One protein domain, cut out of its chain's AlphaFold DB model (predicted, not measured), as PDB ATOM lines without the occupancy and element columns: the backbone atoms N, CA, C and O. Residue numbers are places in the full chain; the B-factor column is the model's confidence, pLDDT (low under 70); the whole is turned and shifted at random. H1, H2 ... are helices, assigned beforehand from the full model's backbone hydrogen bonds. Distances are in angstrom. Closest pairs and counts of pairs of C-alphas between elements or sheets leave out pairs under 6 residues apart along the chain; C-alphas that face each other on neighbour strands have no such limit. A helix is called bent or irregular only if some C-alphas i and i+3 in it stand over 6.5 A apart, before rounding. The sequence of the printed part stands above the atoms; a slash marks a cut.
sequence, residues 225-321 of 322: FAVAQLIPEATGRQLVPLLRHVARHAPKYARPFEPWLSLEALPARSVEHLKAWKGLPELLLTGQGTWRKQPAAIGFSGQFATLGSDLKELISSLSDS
ATOM      1  N   PHE A 225      89.848 110.328  34.255       92.50
ATOM      2  CA  PHE A 225      90.916 109.360  34.452       92.50
ATOM      3  C   PHE A 225      90.360 107.940  34.523       92.50
ATOM      4  O   PHE A 225      90.882 107.071  33.827       92.50
ATOM      5  N   ALA A 226      89.299 107.710  35.301       91.38
ATOM      6  CA  ALA A 226      88.653 106.403  35.389       91.38
ATOM      7  C   ALA A 226      88.133 105.937  34.019       91.38
ATOM      8  O   ALA A 226      88.449 104.830  33.590       91.38
ATOM      9  N   VAL A 227      87.436 106.808  33.279       89.81
ATOM     10  CA  VAL A 227      86.945 106.501  31.922       89.81
ATOM     11  C   VAL A 227      88.092 106.176  30.963       89.81
ATOM     12  O   VAL A 227      88.006 105.218  30.201       89.81
ATOM     13  N   ALA A 228      89.190 106.935  31.002       89.50
ATOM     14  CA  ALA A 228      90.332 106.698  30.125       89.50
ATOM     15  C   ALA A 228      91.023 105.347  30.386       89.50
ATOM     16  O   ALA A 228      91.608 104.793  29.461       89.50
ATOM     17  N   GLN A 229      90.967 104.816  31.614       89.00
ATOM     18  CA  GLN A 229      91.514 103.491  31.943       89.00
ATOM     19  C   GLN A 229      90.669 102.345  31.376       89.00
ATOM     20  O   GLN A 229      91.206 101.273  31.114       89.00
ATOM     21  N   LEU A 230      89.372 102.574  31.147       87.94
ATOM     22  CA  LEU A 230      88.471 101.591  30.537       87.94
ATOM     23  C   LEU A 230      88.669 101.452  29.022       87.94
ATOM     24  O   LEU A 230      88.090 100.561  28.410       87.94
ATOM     25  N   ILE A 231      89.461 102.329  28.396       87.50
ATOM     26  CA  ILE A 231      89.708 102.307  26.953       87.50
ATOM     27  C   ILE A 231      91.172 101.915  26.711       87.50
ATOM     28  O   ILE A 231      92.058 102.768  26.823       87.50
ATOM     29  N   PRO A 232      91.455 100.648  26.345       87.38
ATOM     30  CA  PRO A 232      92.802 100.220  25.987       87.38
ATOM     31  C   PRO A 232      93.376 101.068  24.850       87.38
ATOM     32  O   PRO A 232      92.656 101.485  23.941       87.38
ATOM     33  N   GLU A 233      94.693 101.284  24.850       85.94
ATOM     34  CA  GLU A 233      95.341 102.159  23.865       85.94
ATOM     35  C   GLU A 233      95.093 101.701  22.416       85.94
ATOM     36  O   GLU A 233      94.839 102.525  21.534       85.94
ATOM     37  N   ALA A 234      95.097 100.387  22.173       86.81
ATOM     38  CA  ALA A 234      94.788  99.804  20.868       86.81
ATOM     39  C   ALA A 234      93.367 100.166  20.402       86.81
ATOM     40  O   ALA A 234      93.182 100.622  19.271       86.81
ATOM     41  N   THR A 235      92.385 100.042  21.295       86.88
ATOM     42  CA  THR A 235      90.987 100.393  21.038       86.88
ATOM     43  C   THR A 235      90.822 101.893  20.817       86.88
ATOM     44  O   THR A 235      90.136 102.316  19.889       86.88
ATOM     45  N   GLY A 236      91.522 102.718  21.602       87.19
ATOM     46  CA  GLY A 236      91.553 104.169  21.421       87.19
ATOM     47  C   GLY A 236      92.013 104.582  20.020       87.19
ATOM     48  O   GLY A 236      91.375 105.423  19.387       87.19
ATOM     49  N   ARG A 237      93.071 103.950  19.489       88.50
ATOM     50  CA  ARG A 237      93.581 104.221  18.129       88.50
ATOM     51  C   ARG A 237      92.570 103.875  17.031       88.50
ATOM     52  O   ARG A 237      92.546 104.557  16.010       88.50
ATOM     53  N   GLN A 238      91.735 102.857  17.236       88.81
ATOM     54  CA  GLN A 238      90.675 102.480  16.293       88.81
ATOM     55  C   GLN A 238      89.436 103.380  16.415       88.81
ATOM     56  O   GLN A 238      88.778 103.682  15.421       88.81
ATOM     57  N   LEU A 239      89.138 103.858  17.624       89.25
ATOM     58  CA  LEU A 239      87.947 104.653  17.906       89.25
ATOM     59  C   LEU A 239      88.048 106.098  17.390       89.25
ATOM     60  O   LEU A 239      87.061 106.666  16.917       89.25
ATOM     61  N   VAL A 240      89.242 106.697  17.442       90.81
ATOM     62  CA  VAL A 240      89.466 108.095  17.029       90.81
ATOM     63  C   VAL A 240      89.073 108.351  15.560       90.81
ATOM     64  O   VAL A 240      88.314 109.294  15.319       90.81
ATOM     65  N   PRO A 241      89.490 107.539  14.563       89.88
ATOM     66  CA  PRO A 241      89.037 107.692  13.178       89.88
ATOM     67  C   PRO A 241      87.512 107.634  13.007       89.88
ATOM     68  O   PRO A 241      86.960 108.400  12.214       89.88
ATOM     69  N   LEU A 242      86.826 106.776  13.769       88.50
ATOM     70  CA  LEU A 242      85.369 106.622  13.712       88.50
ATOM     71  C   LEU A 242      84.659 107.874  14.244       88.50
ATOM     72  O   LEU A 242      83.751 108.393  13.595       88.50
ATOM     73  N   LEU A 243      85.122 108.431  15.366       89.25
ATOM     74  CA  LEU A 243      84.597 109.686  15.922       89.25
ATOM     75  C   LEU A 243      84.830 110.875  14.985       89.25
ATOM     76  O   LEU A 243      83.931 111.690  14.769       89.25
ATOM     77  N   ARG A 244      86.013 110.946  14.363       89.38
ATOM     78  CA  ARG A 244      86.331 111.951  13.336       89.38
ATOM     79  C   ARG A 244      85.425 111.832  12.119       89.38
ATOM     80  O   ARG A 244      85.004 112.847  11.565       89.38
ATOM     81  N   HIS A 245      85.146 110.606  11.685       88.12
ATOM     82  CA  HIS A 245      84.251 110.343  10.568       88.12
ATOM     83  C   HIS A 245      82.836 110.845  10.875       88.12
ATOM     84  O   HIS A 245      82.273 111.610  10.091       88.12
ATOM     85  N   VAL A 246      82.301 110.508  12.052       87.06
ATOM     86  CA  VAL A 246      80.990 110.987  12.514       87.06
ATOM     87  C   VAL A 246      80.943 112.514  12.558       87.06
ATOM     88  O   VAL A 246      80.012 113.111  12.016       87.06
ATOM     89  N   ALA A 247      81.974 113.154  13.115       88.00
ATOM     90  CA  ALA A 247      82.065 114.610  13.186       88.00
ATOM     91  C   ALA A 247      82.011 115.288  11.801       88.00
ATOM     92  O   ALA A 247      81.443 116.370  11.670       88.00
ATOM     93  N   ARG A 248      82.572 114.651  10.760       87.06
ATOM     94  CA  ARG A 248      82.610 115.181   9.382       87.06
ATOM     95  C   ARG A 248      81.345 114.895   8.577       87.06
ATOM     96  O   ARG A 248      80.924 115.740   7.792       87.06
ATOM     97  N   HIS A 249      80.768 113.705   8.728       83.50
ATOM     98  CA  HIS A 249      79.746 113.191   7.809       83.50
ATOM     99  C   HIS A 249      78.326 113.184   8.386       83.50
ATOM    100  O   HIS A 249      77.374 112.922   7.653       83.50
ATOM    101  N   ALA A 250      78.149 113.517   9.668       77.00
ATOM    102  CA  ALA A 250      76.839 113.591  10.313       77.00
ATOM    103  C   ALA A 250      76.568 114.975  10.944       77.00
ATOM    104  O   ALA A 250      76.366 115.068  12.156       77.00
ATOM    105  N   PRO A 251      76.491 116.066  10.149       67.12
ATOM    106  CA  PRO A 251      76.358 117.439  10.658       67.12
ATOM    107  C   PRO A 251      75.110 117.649  11.529       67.12
ATOM    108  O   PRO A 251      75.142 118.417  12.488       67.12
ATOM    109  N   LYS A 252      74.026 116.907  11.259       70.44
ATOM    110  CA  LYS A 252      72.784 116.926  12.053       70.44
ATOM    111  C   LYS A 252      72.982 116.450  13.502       70.44
ATOM    112  O   LYS A 252      72.215 116.836  14.377       70.44
ATOM    113  N   TYR A 253      74.014 115.647  13.750       67.69
ATOM    114  CA  TYR A 253      74.349 115.069  15.051       67.69
ATOM    115  C   TYR A 253      75.729 115.525  15.546       67.69
ATOM    116  O   TYR A 253      76.214 115.000  16.537       67.69
ATOM    117  N   ALA A 254      76.370 116.495  14.882       64.62
ATOM    118  CA  ALA A 254      77.789 116.796  15.069       64.62
ATOM    119  C   ALA A 254      78.131 117.587  16.340       64.62
ATOM    120  O   ALA A 254      79.297 117.623  16.706       64.62
ATOM    121  N   ARG A 255      77.169 118.197  17.049       74.06
ATOM    122  CA  ARG A 255      77.479 119.040  18.227       74.06
ATOM    123  C   ARG A 255      78.312 118.332  19.316       74.06
ATOM    124  O   ARG A 255      79.251 118.952  19.805       74.06
ATOM    125  N   PRO A 256      78.043 117.067  19.692       80.06
ATOM    126  CA  PRO A 256      78.897 116.330  20.630       80.06
ATOM    127  C   PRO A 256      80.237 115.887  20.021       80.06
ATOM    128  O   PRO A 256      81.188 115.622  20.751       80.06
ATOM    129  N   PHE A 257      80.321 115.805  18.689       85.62
ATOM    130  CA  PHE A 257      81.478 115.273  17.968       85.62
ATOM    131  C   PHE A 257      82.405 116.348  17.385       85.62
ATOM    132  O   PHE A 257      83.519 116.028  16.987       85.62
ATOM    133  N   GLU A 258      81.994 117.617  17.367       87.44
ATOM    134  CA  GLU A 258      82.750 118.758  16.835       87.44
ATOM    135  C   GLU A 258      84.217 118.805  17.310       87.44
ATOM    136  O   GLU A 258      85.092 118.959  16.452       87.44
ATOM    137  N   PRO A 259      84.543 118.576  18.605       88.56
ATOM    138  CA  PRO A 259      85.935 118.583  19.061       88.56
ATOM    139  C   PRO A 259      86.823 117.548  18.361       88.56
ATOM    140  O   PRO A 259      88.032 117.738  18.260       88.56
ATOM    141  N   TRP A 260      86.244 116.454  17.860       89.62
ATOM    142  CA  TRP A 260      86.997 115.392  17.203       89.62
ATOM    143  C   TRP A 260      87.516 115.802  15.825       89.62
ATOM    144  O   TRP A 260      88.478 115.205  15.362       89.62
ATOM    145  N   LEU A 261      86.985 116.854  15.186       87.19
ATOM    146  CA  LEU A 261      87.483 117.333  13.886       87.19
ATOM    147  C   LEU A 261      88.984 117.673  13.902       87.19
ATOM    148  O   LEU A 261      89.658 117.473  12.887       87.19
ATOM    149  N   SER A 262      89.490 118.146  15.045       87.44
ATOM    150  CA  SER A 262      90.878 118.574  15.257       87.44
ATOM    151  C   SER A 262      91.734 117.592  16.069       87.44
ATOM    152  O   SER A 262      92.918 117.852  16.257       87.44
ATOM    153  N   LEU A 263      91.172 116.489  16.577       88.81
ATOM    154  CA  LEU A 263      91.887 115.540  17.443       88.81
ATOM    155  C   LEU A 263      92.413 114.335  16.659       88.81
ATOM    156  O   LEU A 263      91.679 113.713  15.894       88.81
ATOM    157  N   GLU A 264      93.678 113.971  16.868       87.38
ATOM    158  CA  GLU A 264      94.345 112.815  16.232       87.38
ATOM    159  C   GLU A 264      94.509 111.604  17.153       87.38
ATOM    160  O   GLU A 264      94.778 110.502  16.684       87.38
ATOM    161  N   ALA A 265      94.281 111.791  18.450       88.94
ATOM    162  CA  ALA A 265      94.351 110.753  19.466       88.94
ATOM    163  C   ALA A 265      93.257 110.974  20.520       88.94
ATOM    164  O   ALA A 265      92.532 111.975  20.477       88.94
ATOM    165  N   LEU A 266      93.150 110.050  21.480       89.19
ATOM    166  CA  LEU A 266      92.340 110.286  22.671       89.19
ATOM    167  C   LEU A 266      92.843 111.560  23.378       89.19
ATOM    168  O   LEU A 266      94.052 111.698  23.586       89.19
ATOM    169  N   PRO A 267      91.950 112.507  23.708       89.94
ATOM    170  CA  PRO A 267      92.350 113.788  24.271       89.94
ATOM    171  C   PRO A 267      92.886 113.645  25.700       89.94
ATOM    172  O   PRO A 267      92.700 112.621  26.360       89.94
ATOM    173  N   ALA A 268      93.530 114.700  26.207       88.69
ATOM    174  CA  ALA A 268      93.981 114.721  27.592       88.69
ATOM    175  C   ALA A 268      92.798 114.585  28.573       88.69
ATOM    176  O   ALA A 268      91.651 114.933  28.271       88.69
ATOM    177  N   ARG A 269      93.091 114.073  29.771       91.00
ATOM    178  CA  ARG A 269      92.134 113.844  30.870       91.00
ATOM    179  C   ARG A 269      91.869 115.151  31.621       91.00
ATOM    180  O   ARG A 269      92.092 115.228  32.822       91.00
ATOM    181  N   SER A 270      91.498 116.194  30.886       91.88
ATOM    182  CA  SER A 270      91.330 117.548  31.407       91.88
ATOM    183  C   SER A 270      89.949 118.108  31.072       91.88
ATOM    184  O   SER A 270      89.303 117.695  30.100       91.88
ATOM    185  N   VAL A 271      89.487 119.069  31.875       90.44
ATOM    186  CA  VAL A 271      88.163 119.698  31.703       90.44
ATOM    187  C   VAL A 271      88.013 120.365  30.336       90.44
ATOM    188  O   VAL A 271      86.921 120.366  29.766       90.44
ATOM    189  N   GLU A 272      89.100 120.884  29.767       91.06
ATOM    190  CA  GLU A 272      89.117 121.530  28.450       91.06
ATOM    191  C   GLU A 272      88.660 120.569  27.339       91.06
ATOM    192  O   GLU A 272      88.049 120.991  26.356       91.06
ATOM    193  N   HIS A 273      88.877 119.264  27.528       91.62
ATOM    194  CA  HIS A 273      88.474 118.219  26.593       91.62
ATOM    195  C   HIS A 273      87.182 117.493  26.985       91.62
ATOM    196  O   HIS A 273      86.777 116.556  26.294       91.62
ATOM    197  N   LEU A 274      86.478 117.927  28.036       90.50
ATOM    198  CA  LEU A 274      85.263 117.263  28.529       90.50
ATOM    199  C   LEU A 274      84.193 117.090  27.439       90.50
ATOM    200  O   LEU A 274      83.514 116.067  27.395       90.50
ATOM    201  N   LYS A 275      84.049 118.065  26.532       89.69
ATOM    202  CA  LYS A 275      83.111 117.959  25.400       89.69
ATOM    203  C   LYS A 275      83.438 116.772  24.487       89.69
ATOM    204  O   LYS A 275      82.522 116.077  24.070       89.69
ATOM    205  N   ALA A 276      84.722 116.523  24.215       90.56
ATOM    206  CA  ALA A 276      85.158 115.399  23.389       90.56
ATOM    207  C   ALA A 276      84.848 114.061  24.078       90.56
ATOM    208  O   ALA A 276      84.265 113.171  23.458       90.56
ATOM    209  N   TRP A 277      85.156 113.960  25.377       91.50
ATOM    210  CA  TRP A 277      84.856 112.788  26.202       91.50
ATOM    211  C   TRP A 277      83.353 112.486  26.282       91.50
ATOM    212  O   TRP A 277      82.958 111.331  26.163       91.50
ATOM    213  N   LYS A 278      82.492 113.510  26.383       88.94
ATOM    214  CA  LYS A 278      81.025 113.346  26.349       88.94
ATOM    215  C   LYS A 278      80.482 112.835  25.006       88.94
ATOM    216  O   LYS A 278      79.373 112.316  24.980       88.94
ATOM    217  N   GLY A 279      81.240 112.945  23.913       87.38
ATOM    218  CA  GLY A 279      80.865 112.367  22.618       87.38
ATOM    219  C   GLY A 279      81.035 110.843  22.548       87.38
ATOM    220  O   GLY A 279      80.378 110.197  21.737       87.38
ATOM    221  N   LEU A 280      81.875 110.247  23.403       88.62
ATOM    222  CA  LEU A 280      82.127 108.799  23.401       88.62
ATOM    223  C   LEU A 280      80.861 107.980  23.730       88.62
ATOM    224  O   LEU A 280      80.506 107.115  22.924       88.62
ATOM    225  N   PRO A 281      80.127 108.257  24.832       88.12
ATOM    226  CA  PRO A 281      78.875 107.564  25.132       88.12
ATOM    227  C   PRO A 281      77.824 107.671  24.027       88.12
ATOM    228  O   PRO A 281      77.119 106.704  23.775       88.12
ATOM    229  N   GLU A 282      77.731 108.807  23.331       86.25
ATOM    230  CA  GLU A 282      76.745 109.001  22.256       86.25
ATOM    231  C   GLU A 282      76.942 107.999  21.107       86.25
ATOM    232  O   GLU A 282      75.971 107.497  20.528       86.25
ATOM    233  N   LEU A 283      78.205 107.671  20.806       86.75
ATOM    234  CA  LEU A 283      78.570 106.698  19.781       86.75
ATOM    235  C   LEU A 283      78.440 105.248  20.271       86.75
ATOM    236  O   LEU A 283      77.984 104.392  19.513       86.75
ATOM    237  N   LEU A 284      78.840 104.975  21.516       87.69
ATOM    238  CA  LEU A 284      79.017 103.616  22.044       87.69
ATOM    239  C   LEU A 284      77.790 103.067  22.790       87.69
ATOM    240  O   LEU A 284      77.518 101.865  22.739       87.69
ATOM    241  N   LEU A 285      77.031 103.934  23.462       88.50
ATOM    242  CA  LEU A 285      75.952 103.566  24.379       88.50
ATOM    243  C   LEU A 285      74.577 103.992  23.855       88.50
ATOM    244  O   LEU A 285      74.425 104.940  23.082       88.50
ATOM    245  N   THR A 286      73.544 103.261  24.265       86.88
ATOM    246  CA  THR A 286      72.141 103.626  24.052       86.88
ATOM    247  C   THR A 286      71.737 104.770  24.989       86.88
ATOM    248  O   THR A 286      72.414 105.050  25.974       86.88
ATOM    249  N   GLY A 287      70.573 105.390  24.755       79.50
ATOM    250  CA  GLY A 287      70.020 106.398  25.676       79.50
ATOM    251  C   GLY A 287      69.681 105.867  27.079       79.50
ATOM    252  O   GLY A 287      69.368 106.658  27.960       79.50
ATOM    253  N   GLN A 288      69.739 104.546  27.288       82.50
ATOM    254  CA  GLN A 288      69.583 103.889  28.592       82.50
ATOM    255  C   GLN A 288      70.940 103.521  29.231       82.50
ATOM    256  O   GLN A 288      70.962 102.876  30.273       82.50
ATOM    257  N   GLY A 289      72.068 103.895  28.612       83.44
ATOM    258  CA  GLY A 289      73.415 103.657  29.146       83.44
ATOM    259  C   GLY A 289      73.987 102.257  28.896       83.44
ATOM    260  O   GLY A 289      75.038 101.937  29.430       83.44
ATOM    261  N   THR A 290      73.337 101.422  28.081       89.19
ATOM    262  CA  THR A 290      73.841 100.081  27.721       89.19
ATOM    263  C   THR A 290      74.627 100.108  26.412       89.19
ATOM    264  O   THR A 290      74.297 100.902  25.530       89.19
ATOM    265  N   TRP A 291      75.574  99.188  26.209       88.50
ATOM    266  CA  TRP A 291      76.276  99.031  24.927       88.50
ATOM    267  C   TRP A 291      75.315  98.859  23.744       88.50
ATOM    268  O   TRP A 291      74.296  98.159  23.820       88.50
ATOM    269  N   ARG A 292      75.623  99.515  22.621       85.56
ATOM    270  CA  ARG A 292      74.833  99.394  21.391       85.56
ATOM    271  C   ARG A 292      75.131  98.074  20.679       85.56
ATOM    272  O   ARG A 292      76.253  97.809  20.282       85.56
ATOM    273  N   LYS A 293      74.090  97.290  20.382       82.00
ATOM    274  CA  LYS A 293      74.215  96.058  19.569       82.00
ATOM    275  C   LYS A 293      74.457  96.318  18.079       82.00
ATOM    276  O   LYS A 293      74.871  95.423  17.346       82.00
ATOM    277  N   GLN A 294      74.107  97.513  17.612       78.31
ATOM    278  CA  GLN A 294      74.306  97.962  16.238       78.31
ATOM    279  C   GLN A 294      74.791  99.417  16.266       78.31
ATOM    280  O   GLN A 294      74.287 100.191  17.091       78.31
ATOM    281  N   PRO A 295      75.715  99.801  15.370       73.75
ATOM    282  CA  PRO A 295      76.150 101.182  15.205       73.75
ATOM    283  C   PRO A 295      74.956 102.122  15.086       73.75
ATOM    284  O   PRO A 295      73.962 101.807  14.424       73.75
ATOM    285  N   ALA A 296      75.045 103.294  15.709       69.44
ATOM    286  CA  ALA A 296      74.056 104.329  15.460       69.44
ATOM    287  C   ALA A 296      74.055 104.672  13.957       69.44
ATOM    288  O   ALA A 296      75.114 104.709  13.330       69.44
ATOM    289  N   ALA A 297      72.882 104.948  13.375       67.69
ATOM    290  CA  ALA A 297      72.738 105.370  11.974       67.69
ATOM    291  C   ALA A 297      73.226 106.822  11.762       67.69
ATOM    292  O   ALA A 297      72.534 107.667  11.199       67.69
ATOM    293  N   ILE A 298      74.410 107.130  12.288       72.75
ATOM    294  CA  ILE A 298      75.016 108.449  12.365       72.75
ATOM    295  C   ILE A 298      76.332 108.358  11.591       72.75
ATOM    296  O   ILE A 298      77.321 107.850  12.098       72.75
ATOM    297  N   GLY A 299      76.339 108.797  10.333       71.69
ATOM    298  CA  GLY A 299      77.550 108.862   9.500       71.69
ATOM    299  C   GLY A 299      77.939 107.565   8.775       71.69
ATOM    300  O   GLY A 299      78.465 107.645   7.675       71.69
ATOM    301  N   PHE A 300      77.590 106.381   9.285       79.38
ATOM    302  CA  PHE A 300      78.063 105.086   8.745       79.38
ATOM    303  C   PHE A 300      77.190 104.455   7.639       79.38
ATOM    304  O   PHE A 300      77.090 103.235   7.535       79.38
ATOM    305  N   SER A 301      76.509 105.260   6.818       75.38
ATOM    306  CA  SER A 301      75.582 104.754   5.785       75.38
ATOM    307  C   SER A 301      76.186 104.753   4.373       75.38
ATOM    308  O   SER A 301      77.116 105.506   4.081       75.38
ATOM    309  N   GLY A 302      75.645 103.918   3.477       76.88
ATOM    310  CA  GLY A 302      76.067 103.848   2.075       76.88
ATOM    311  C   GLY A 302      77.498 103.331   1.920       76.88
ATOM    312  O   GLY A 302      77.827 102.249   2.397       76.88
ATOM    313  N   GLN A 303      78.362 104.120   1.278       72.12
ATOM    314  CA  GLN A 303      79.770 103.777   1.017       72.12
ATOM    315  C   GLN A 303      80.644 103.624   2.280       72.12
ATOM    316  O   GLN A 303      81.780 103.178   2.180       72.12
ATOM    317  N   PHE A 304      80.122 103.978   3.460       77.94
ATOM    318  CA  PHE A 304      80.822 103.907   4.749       77.94
ATOM    319  C   PHE A 304      80.320 102.774   5.659       77.94
ATOM    320  O   PHE A 304      80.635 102.752   6.848       77.94
ATOM    321  N   ALA A 305      79.544 101.828   5.117       75.81
ATOM    322  CA  ALA A 305      78.998 100.704   5.880       75.81
ATOM    323  C   ALA A 305      80.083  99.825   6.530       75.81
ATOM    324  O   ALA A 305      79.860  99.280   7.608       75.81
ATOM    325  N   THR A 306      81.269  99.730   5.919       80.69
ATOM    326  CA  THR A 306      82.426  98.999   6.465       80.69
ATOM    327  C   THR A 306      82.899  99.576   7.800       80.69
ATOM    328  O   THR A 306      83.050  98.826   8.754       80.69
ATOM    329  N   LEU A 307      82.996 100.906   7.920       81.44
ATOM    330  CA  LEU A 307      83.341 101.589   9.178       81.44
ATOM    331  C   LEU A 307      82.288 101.362  10.276       81.44
ATOM    332  O   LEU A 307      82.606 101.364  11.464       81.44
ATOM    333  N   GLY A 308      81.026 101.162   9.887       81.38
ATOM    334  CA  GLY A 308      79.973 100.742  10.808       81.38
ATOM    335  C   GLY A 308      80.217  99.331  11.350       81.38
ATOM    336  O   GLY A 308      80.087  99.108  12.552       81.38
ATOM    337  N   SER A 309      80.608  98.383  10.495       82.06
ATOM    338  CA  SER A 309      80.983  97.030  10.928       82.06
ATOM    339  C   SER A 309      82.181  97.048  11.883       82.06
ATOM    340  O   SER A 309      82.105  96.415  12.934       82.06
ATOM    341  N   ASP A 310      83.210  97.849  11.590       83.31
ATOM    342  CA  ASP A 310      84.383  98.016  12.462       83.31
ATOM    343  C   ASP A 310      83.983  98.559  13.845       83.31
ATOM    344  O   ASP A 310      84.413  98.052  14.881       83.31
ATOM    345  N   LEU A 311      83.091  99.561  13.886       85.31
ATOM    346  CA  LEU A 311      82.552 100.094  15.140       85.31
ATOM    347  C   LEU A 311      81.786  99.027  15.934       85.31
ATOM    348  O   LEU A 311      81.851  99.004  17.160       85.31
ATOM    349  N   LYS A 312      81.049  98.147  15.252       85.88
ATOM    350  CA  LYS A 312      80.295  97.074  15.903       85.88
ATOM    351  C   LYS A 312      81.219  96.053  16.564       85.88
ATOM    352  O   LYS A 312      80.960  95.669  17.699       85.88
ATOM    353  N   GLU A 313      82.273  95.625  15.874       84.75
ATOM    354  CA  GLU A 313      83.279  94.715  16.440       84.75
ATOM    355  C   GLU A 313      83.987  95.349  17.642       84.75
ATOM    356  O   GLU A 313      84.161  94.702  18.674       84.75
ATOM    357  N   LEU A 314      84.305  96.642  17.545       85.38
ATOM    358  CA  LEU A 314      84.927  97.406  18.622       85.38
ATOM    359  C   LEU A 314      84.016  97.513  19.856       85.38
ATOM    360  O   LEU A 314      84.487  97.327  20.977       85.38
ATOM    361  N   ILE A 315      82.715  97.765  19.668       85.38
ATOM    362  CA  ILE A 315      81.744  97.788  20.774       85.38
ATOM    363  C   ILE A 315      81.666  96.420  21.459       85.38
ATOM    364  O   ILE A 315      81.698  96.378  22.684       85.38
ATOM    365  N   SER A 316      81.619  95.318  20.700       84.00
ATOM    366  CA  SER A 316      81.624  93.965  21.279       84.00
ATOM    367  C   SER A 316      82.896  93.696  22.091       84.00
ATOM    368  O   SER A 316      82.827  93.196  23.208       84.00
ATOM    369  N   SER A 317      84.063  94.099  21.574       84.06
ATOM    370  CA  SER A 317      85.333  93.954  22.296       84.06
ATOM    371  C   SER A 317      85.376  94.752  23.601       84.06
ATOM    372  O   SER A 317      86.044  94.320  24.537       84.06
ATOM    373  N   LEU A 318      84.729  95.920  23.656       80.88
ATOM    374  CA  LEU A 318      84.649  96.732  24.872       80.88
ATOM    375  C   LEU A 318      83.619  96.177  25.863       80.88
ATOM    376  O   LEU A 318      83.885  96.179  27.062       80.88
ATOM    377  N   SER A 319      82.484  95.659  25.383       81.38
ATOM    378  CA  SER A 319      81.472  95.046  26.251       81.38
ATOM    379  C   SER A 319      81.941  93.744  26.894       81.38
ATOM    380  O   SER A 319      81.512  93.429  27.995       81.38
ATOM    381  N   ASP A 320      82.826  92.999  26.229       73.44
ATOM    382  CA  ASP A 320      83.397  91.755  26.764       73.44
ATOM    383  C   ASP A 320      84.529  92.009  27.781       73.44
ATOM    384  O   ASP A 320      85.016  91.073  28.414       73.44
ATOM    385  N   SER A 321      84.971  93.267  27.918       63.75
ATOM    386  CA  SER A 321      86.023  93.697  28.851       63.75
ATOM    387  C   SER A 321      85.506  94.317  30.160       63.75
ATOM    388  O   SER A 321      86.326  94.683  31.005       63.75
TER     389      SER A 321
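Overview. This is residues 225 to 321 of the 322 residues of the protein "DNA helicase" of Proteobacteria bacterium (UniProt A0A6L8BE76). The middle is H2, a helix with H5 packed on one side, running opposite ways to it, and short H3 on the other. H4 crosses H2 at about a right angle, H1 is a small turn set off beyond the start of H2, and a long loop, residues 285 to 301, joins H4 to H5. The printed part has 97 residues with five named helices, H1 to H5 in chain order, and no named strand: all helix. It is compact, with a radius of gyration of the C-alphas of 12.5 A, and rounded, spanning 36 by 30 by 26 A.

Along the chain. H1, residues 225 to 229, begins at C-alpha 225 (90.916, 109.360, 34.452). H2, residues 233 to 249, is 25.0 A long. H3 is residues 258 to 262. H4, residues 271 to 284, is 20.9 A long and irregular: C-alphas 272 and 275 are 7.6 A apart. H5, residues 302 to 319, is 26.3 A long, irregular with C-alphas 303 and 306 7.7 A apart, and ends at C-alpha 319 (81.472, 95.046, 26.251).

Arrangement. H1 is apart from the other four helices. H2 touches H3, the closest C-alphas being those of Arg 244 and Trp 260, 5.2 A. With residues 235 to 242 alone H2 touches residues 307 to 314 of H5, closest at the C-alphas of Leu 242 and Leu 307, 7.1 A; the tilt is only just steep, 35.5 degrees, opposite ways. H3 touches H4 at residues 273 to 276 alone, closest at the C-alphas of Pro 259 and Ala 276, 5.4 A. H2 and H4 are close but not clearly touching, about perpendicular at 85 degrees, with the C-alphas of Leu 243 and Leu 283 closest, 7.8 A. Each O i to N i+4 pair is within hydrogen-bond range in H1, against 11 of 13 in H2, 5 of 10 in H4, 12 of 14 in H5 and 0 of 1 in H3, where 1 of 2 O i to N i+3 pairs is.

Size, cuts and confidence. The C-alphas farthest apart, of Phe 225 and Gly 302, are 36.0 A apart. The printed part has no cut, and the link from H4 to H5 is long. The pLDDT is under 70 at residues 251, 253 to 254, 296 to 297 and 321.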